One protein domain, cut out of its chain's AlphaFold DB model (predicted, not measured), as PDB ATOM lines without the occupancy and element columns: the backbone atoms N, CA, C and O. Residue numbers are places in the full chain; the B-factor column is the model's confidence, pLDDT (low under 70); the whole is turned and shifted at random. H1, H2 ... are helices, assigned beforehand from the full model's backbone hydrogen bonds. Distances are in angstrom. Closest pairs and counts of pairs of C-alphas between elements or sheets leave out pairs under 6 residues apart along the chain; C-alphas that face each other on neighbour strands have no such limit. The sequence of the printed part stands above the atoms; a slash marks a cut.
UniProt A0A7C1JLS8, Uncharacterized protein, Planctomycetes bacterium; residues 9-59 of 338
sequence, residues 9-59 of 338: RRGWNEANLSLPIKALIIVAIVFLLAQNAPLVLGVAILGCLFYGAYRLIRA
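This is residues 9 to 59 of the 338 residues of an uncharacterized protein of Planctomycetes bacterium (UniProt A0A7C1JLS8). The long helix H3 and the somewhat shorter H2 meet near their ends at a corner, making a wide, open L. At the far end of H2 the chain turns back through residues 15 to 18 into the small helix H1, a hook on the open side of the L. The printed part has 51 residues with three named helices, in the order H1, H2, H3, and no named strand; the class is all helix. The whole is extended, with a radius of gyration of the C-alphas of 16.5 A, and flat, spanning 46 by 28 by 7 A.

H3, the longest helix, holds residues 37 to 59 and measures 31.9 A from first to last C-alpha, ending at C-alpha 59 at (197.269, 168.221, 169.696). H2 holds residues 19 to 35 and measures 24.5 A, beginning at C-alpha 19 at (203.653, 174.695, 125.356). H1 holds residues 9 to 14, measures 8.6 A and begins at C-alpha 9 at (198.762, 177.888, 139.160).

H3 and H2 are close but not clearly touching; their closest C-alphas, those of Val 40 and Leu 33, are 6.8 A apart. Their lines stand about perpendicular, at 84 degrees. Their centres are 25.5 A apart. H1 is apart from H3, and also apart from H2. In H1, H2 and H3 every O i to N i+4 pair is within hydrogen-bond range.

The C-alphas of Ser 18 and Ala 59, the two farthest apart, are 46.8 A from each other. Residues 42 to 59, which belong to H3, stand free. The printed part has no cut. The links H1 to H2, of 4 residues, and H2 to H3, of 1 residue, are tight. The mean pLDDT of the printed part is 78.7; it is under 70 at residue 39, residues 42 to 43, 45 to 47 and 49 to 50, and residue 53.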
ATOM      1  N   ARG A   9     199.485 178.251 140.388       85.19
ATOM      2  CA  ARG A   9     198.762 177.888 139.160       85.19
ATOM      3  C   ARG A   9     198.518 179.098 138.256       85.19
ATOM      4  O   ARG A   9     198.652 178.976 137.043       85.19
ATOM      5  N   ARG A  10     198.193 180.261 138.835       86.81
ATOM      6  CA  ARG A  10     198.050 181.516 138.081       86.81
ATOM      7  C   ARG A  10     199.379 181.969 137.486       86.81
ATOM      8  O   ARG A  10     199.437 182.146 136.282       86.81
ATOM      9  N   GLY A  11     200.453 182.008 138.276       83.69
ATOM     10  CA  GLY A  11     201.784 182.366 137.772       83.69
ATOM     11  C   GLY A  11     202.294 181.428 136.669       83.69
ATOM     12  O   GLY A  11     202.895 181.883 135.703       83.69
ATOM     13  N   TRP A  12     202.004 180.126 136.755       86.75
ATOM     14  CA  TRP A  12     202.353 179.158 135.709       86.75
ATOM     15  C   TRP A  12     201.561 179.356 134.411       86.75
ATOM     16  O   TRP A  12     202.083 179.149 133.313       86.75
ATOM     17  N   ASN A  13     200.295 179.757 134.523       86.56
ATOM     18  CA  ASN A  13     199.448 180.041 133.368       86.56
ATOM     19  C   ASN A  13     199.775 181.402 132.737       86.56
ATOM     20  O   ASN A  13     199.775 181.502 131.516       86.56
ATOM     21  N   GLU A  14     200.106 182.405 133.552       89.62
ATOM     22  CA  GLU A  14     200.501 183.755 133.124       89.62
ATOM     23  C   GLU A  14     201.930 183.812 132.568       89.62
ATOM     24  O   GLU A  14     202.261 184.715 131.802       89.62
ATOM     25  N   ALA A  15     202.782 182.836 132.899       81.19
ATOM     26  CA  ALA A  15     204.059 182.663 132.227       81.19
ATOM     27  C   ALA A  15     203.795 182.329 130.752       81.19
ATOM     28  O   ALA A  15     203.378 181.212 130.414       81.19
ATOM     29  N   ASN A  16     204.045 183.317 129.891       85.38
ATOM     30  CA  ASN A  16     203.849 183.310 128.439       85.38
ATOM     31  C   ASN A  16     204.881 182.408 127.720       85.38
ATOM     32  O   ASN A  16     205.481 182.770 126.714       85.38
ATOM     33  N   LEU A  17     205.157 181.240 128.301       88.06
ATOM     34  CA  LEU A  17     206.039 180.209 127.772       88.06
ATOM     35  C   LEU A  17     205.250 179.363 126.778       88.06
ATOM     36  O   LEU A  17     204.116 178.962 127.055       88.06
ATOM     37  N   SER A  18     205.873 179.042 125.649       91.06
ATOM     38  CA  SER A  18     205.290 178.116 124.686       91.06
ATOM     39  C   SER A  18     205.074 176.737 125.331       91.06
ATOM     40  O   SER A  18     205.852 176.286 126.180       91.06
ATOM     41  N   LEU A  19     203.993 176.060 124.934       89.31
ATOM     42  CA  LEU A  19     203.653 174.695 125.356       89.31
ATOM     43  C   LEU A  19     204.847 173.714 125.364       89.31
ATOM     44  O   LEU A  19     205.016 173.029 126.378       89.31
ATOM     45  N   PRO A  20     205.713 173.663 124.329       88.12
ATOM     46  CA  PRO A  20     206.869 172.765 124.340       88.12
ATOM     47  C   PRO A  20     207.889 173.098 125.439       88.12
ATOM     48  O   PRO A  20     208.449 172.186 126.042       88.12
ATOM     49  N   ILE A  21     208.091 174.376 125.777       84.50
ATOM     50  CA  ILE A  21     209.021 174.775 126.846       84.50
ATOM     51  C   ILE A  21     208.473 174.372 128.220       84.50
ATOM     52  O   ILE A  21     209.222 173.880 129.063       84.50
ATOM     53  N   LYS A  22     207.159 174.512 128.446       84.38
ATOM     54  CA  LYS A  22     206.518 174.039 129.688       84.38
ATOM     55  C   LYS A  22     206.676 172.526 129.855       84.38
ATOM     56  O   LYS A  22     207.000 172.074 130.952       84.38
ATOM     57  N   ALA A  23     206.496 171.759 128.777       87.50
ATOM     58  CA  ALA A  23     206.711 170.314 128.788       87.50
ATOM     59  C   ALA A  23     208.175 169.959 129.101       87.50
ATOM     60  O   ALA A  23     208.423 169.117 129.961       87.50
ATOM     61  N   LEU A  24     209.138 170.655 128.491       86.69
ATOM     62  CA  LEU A  24     210.568 170.432 128.726       86.69
ATOM     63  C   LEU A  24     210.967 170.729 130.179       86.69
ATOM     64  O   LEU A  24     211.688 169.941 130.784       86.69
ATOM     65  N   ILE A  25     210.443 171.805 130.777       83.62
ATOM     66  CA  ILE A  25     210.667 172.132 132.195       83.62
ATOM     67  C   ILE A  25     210.106 171.039 133.110       83.62
ATOM     68  O   ILE A  25     210.779 170.633 134.054       83.62
ATOM     69  N   ILE A  26     208.895 170.541 132.840       87.12
ATOM     70  CA  ILE A  26     208.295 169.459 133.635       87.12
ATOM     71  C   ILE A  26     209.147 168.192 133.530       87.12
ATOM     72  O   ILE A  26     209.467 167.596 134.554       87.12
ATOM     73  N   VAL A  27     209.566 167.815 132.320       85.12
ATOM     74  CA  VAL A  27     210.431 166.648 132.095       85.12
ATOM     75  C   VAL A  27     211.776 166.814 132.807       85.12
ATOM     76  O   VAL A  27     212.210 165.890 133.487       85.12
ATOM     77  N   ALA A  28     212.401 167.993 132.743       78.44
ATOM     78  CA  ALA A  28     213.656 168.278 133.436       78.44
ATOM     79  C   ALA A  28     213.513 168.215 134.968       78.44
ATOM     80  O   ALA A  28     214.372 167.652 135.642       78.44
ATOM     81  N   ILE A  29     212.415 168.739 135.527       80.88
ATOM     82  CA  ILE A  29     212.122 168.661 136.966       80.88
ATOM     83  C   ILE A  29     211.891 167.208 137.393       80.88
ATOM     84  O   ILE A  29     212.441 166.781 138.405       80.88
ATOM     85  N   VAL A  30     211.113 166.436 136.628       82.44
ATOM     86  CA  VAL A  30     210.864 165.012 136.906       82.44
ATOM     87  C   VAL A  30     212.156 164.205 136.806       82.44
ATOM     88  O   VAL A  30     212.417 163.379 137.673       82.44
ATOM     89  N   PHE A  31     212.999 164.479 135.811       81.31
ATOM     90  CA  PHE A  31     214.301 163.835 135.655       81.31
ATOM     91  C   PHE A  31     215.248 164.164 136.819       81.31
ATOM     92  O   PHE A  31     215.847 163.258 137.395       81.31
ATOM     93  N   LEU A  32     215.321 165.433 137.239       71.12
ATOM     94  CA  LEU A  32     216.089 165.846 138.420       71.12
ATOM     95  C   LEU A  32     215.559 165.200 139.706       71.12
ATOM     96  O   LEU A  32     216.353 164.757 140.534       71.12
ATOM     97  N   LEU A  33     214.236 165.109 139.873       77.44
ATOM     98  CA  LEU A  33     213.603 164.426 141.006       77.44
ATOM     99  C   LEU A  33     213.894 162.921 140.996       77.44
ATOM    100  O   LEU A  33     214.142 162.357 142.055       77.44
ATOM    101  N   ALA A  34     213.891 162.284 139.822       77.88
ATOM    102  CA  ALA A  34     214.178 160.862 139.672       77.88
ATOM    103  C   ALA A  34     215.649 160.540 139.973       77.88
ATOM    104  O   ALA A  34     215.925 159.601 140.715       77.88
ATOM    105  N   GLN A  35     216.593 161.352 139.484       82.50
ATOM    106  CA  GLN A  35     218.016 161.178 139.806       82.50
ATOM    107  C   GLN A  35     218.324 161.408 141.289       82.50
ATOM    108  O   GLN A  35     219.236 160.798 141.836       82.50
ATOM    109  N   ASN A  36     217.538 162.252 141.956       80.06
ATOM    110  CA  ASN A  36     217.686 162.553 143.376       80.06
ATOM    111  C   ASN A  36     216.618 161.857 144.231       80.06
ATOM    112  O   ASN A  36     216.358 162.295 145.353       80.06
ATOM    113  N   ALA A  37     215.996 160.780 143.738       75.31
ATOM    114  CA  ALA A  37     214.889 160.110 144.420       75.31
ATOM    115  C   ALA A  37     215.199 159.730 145.884       75.31
ATOM    116  O   ALA A  37     214.341 159.986 146.731       75.31
ATOM    117  N   PRO A  38     216.403 159.229 146.243       73.19
ATOM    118  CA  PRO A  38     216.742 158.951 147.642       73.19
ATOM    119  C   PRO A  38     216.737 160.210 148.521       73.19
ATOM    120  O   PRO A  38     216.257 160.182 149.652       73.19
ATOM    121  N   LEU A  39     217.210 161.340 147.985       65.81
ATOM    122  CA  LEU A  39     217.244 162.627 148.681       65.81
ATOM    123  C   LEU A  39     215.835 163.211 148.822       65.81
ATOM    124  O   LEU A  39     215.465 163.670 149.900       65.81
ATOM    125  N   VAL A  40     215.021 163.150 147.765       73.94
ATOM    126  CA  VAL A  40     213.618 163.598 147.788       73.94
ATOM    127  C   VAL A  40     212.811 162.784 148.794       73.94
ATOM    128  O   VAL A  40     212.053 163.361 149.573       73.94
ATOM    129  N   LEU A  41     213.007 161.462 148.824       72.25
ATOM    130  CA  LEU A  41     212.378 160.576 149.800       72.25
ATOM    131  C   LEU A  41     212.841 160.914 151.225       72.25
ATOM    132  O   LEU A  41     212.008 161.036 152.117       72.25
ATOM    133  N   GLY A  42     214.140 161.151 151.430       65.38
ATOM    134  CA  GLY A  42     214.696 161.572 152.718       65.38
ATOM    135  C   GLY A  42     214.110 162.898 153.213       65.38
ATOM    136  O   GLY A  42     213.651 162.988 154.351       65.38
ATOM    137  N   VAL A  43     214.027 163.912 152.347       65.81
ATOM    138  CA  VAL A  43     213.404 165.209 152.664       65.81
ATOM    139  C   VAL A  43     211.902 165.059 152.918       65.81
ATOM    140  O   VAL A  43     211.372 165.716 153.813       65.81
ATOM    141  N   ALA A  44     211.209 164.189 152.177       71.94
ATOM    142  CA  ALA A  44     209.791 163.912 152.384       71.94
ATOM    143  C   ALA A  44     209.535 163.221 153.732       71.94
ATOM    144  O   ALA A  44     208.650 163.655 154.468       71.94
ATOM    145  N   ILE A  45     210.333 162.209 154.091       67.50
ATOM    146  CA  ILE A  45     210.269 161.518 155.389       67.50
ATOM    147  C   ILE A  45     210.567 162.503 156.521       67.50
ATOM    148  O   ILE A  45     209.796 162.590 157.475       67.50
ATOM    149  N   LEU A  46     211.626 163.304 156.392       58.22
ATOM    150  CA  LEU A  46     211.994 164.320 157.375       58.22
ATOM    151  C   LEU A  46     210.891 165.381 157.528       58.22
ATOM    152  O   LEU A  46     210.510 165.736 158.643       58.22
ATOM    153  N   GLY A  47     210.315 165.839 156.415       67.12
ATOM    154  CA  GLY A  47     209.153 166.724 156.402       67.12
ATOM    155  C   GLY A  47     207.939 166.097 157.090       67.12
ATOM    156  O   GLY A  47     207.263 166.773 157.864       67.12
ATOM    157  N   CYS A  48     207.698 164.802 156.876       76.00
ATOM    158  CA  CYS A  48     206.654 164.032 157.549       76.00
ATOM    159  C   CYS A  48     206.894 163.935 159.060       76.00
ATOM    160  O   CYS A  48     205.954 164.133 159.826       76.00
ATOM    161  N   LEU A  49     208.135 163.698 159.496       69.56
ATOM    162  CA  LEU A  49     208.510 163.645 160.912       69.56
ATOM    163  C   LEU A  49     208.337 165.004 161.594       69.56
ATOM    164  O   LEU A  49     207.671 165.088 162.625       69.56
ATOM    165  N   PHE A  50     208.848 166.087 160.999       69.88
ATOM    166  CA  PHE A  50     208.658 167.439 161.532       69.88
ATOM    167  C   PHE A  50     207.184 167.844 161.562       69.88
ATOM    168  O   PHE A  50     206.722 168.435 162.538       69.88
ATOM    169  N   TYR A  51     206.426 167.509 160.517       73.75
ATOM    170  CA  TYR A  51     204.991 167.770 160.475       73.75
ATOM    171  C   TYR A  51     204.227 166.935 161.511       73.75
ATOM    172  O   TYR A  51     203.301 167.442 162.147       73.75
ATOM    173  N   GLY A  52     204.642 165.686 161.730       79.81
ATOM    174  CA  GLY A  52     204.131 164.807 162.776       79.81
ATOM    175  C   GLY A  52     204.385 165.373 164.172       79.81
ATOM    176  O   GLY A  52     203.438 165.529 164.940       79.81
ATOM    177  N   ALA A  53     205.622 165.777 164.467       66.19
ATOM    178  CA  ALA A  53     205.996 166.414 165.729       66.19
ATOM    179  C   ALA A  53     205.222 167.721 165.959       66.19
ATOM    180  O   ALA A  53     204.657 167.934 167.030       66.19
ATOM    181  N   TYR A  54     205.107 168.565 164.930       81.31
ATOM    182  CA  TYR A  54     204.281 169.771 164.980       81.31
ATOM    183  C   TYR A  54     202.814 169.449 165.298       81.31
ATOM    184  O   TYR A  54     202.206 170.092 166.156       81.31
ATOM    185  N   ARG A  55     202.234 168.443 164.630       82.12
ATOM    186  CA  ARG A  55     200.843 168.031 164.850       82.12
ATOM    187  C   ARG A  55     200.640 167.464 166.254       82.12
ATOM    188  O   ARG A  55     199.609 167.754 166.854       82.12
ATOM    189  N   LEU A  56     201.608 166.711 166.774       77.62
ATOM    190  CA  LEU A  56     201.594 166.164 168.127       77.62
ATOM    191  C   LEU A  56     201.618 167.282 169.174       77.62
ATOM    192  O   LEU A  56     200.741 167.329 170.030       77.62
ATOM    193  N   ILE A  57     202.549 168.235 169.051       73.56
ATOM    194  CA  ILE A  57     202.627 169.407 169.936       73.56
ATOM    195  C   ILE A  57     201.314 170.187 169.889       73.56
ATOM    196  O   ILE A  57     200.750 170.520 170.926       73.56
ATOM    197  N   ARG A  58     200.779 170.436 168.690       74.06
ATOM    198  CA  ARG A  58     199.500 171.134 168.528       74.06
ATOM    199  C   ARG A  58     198.336 170.374 169.173       74.06
ATOM    200  O   ARG A  58     197.474 171.011 169.766       74.06
ATOM    201  N   ALA A  59     198.296 169.047 169.063       78.94
ATOM    202  CA  ALA A  59     197.269 168.221 169.696       78.94
ATOM    203  C   ALA A  59     197.366 168.266 171.229       78.94
ATOM    204  O   ALA A  59     196.342 168.400 171.889       78.94
TER     205      ALA A  59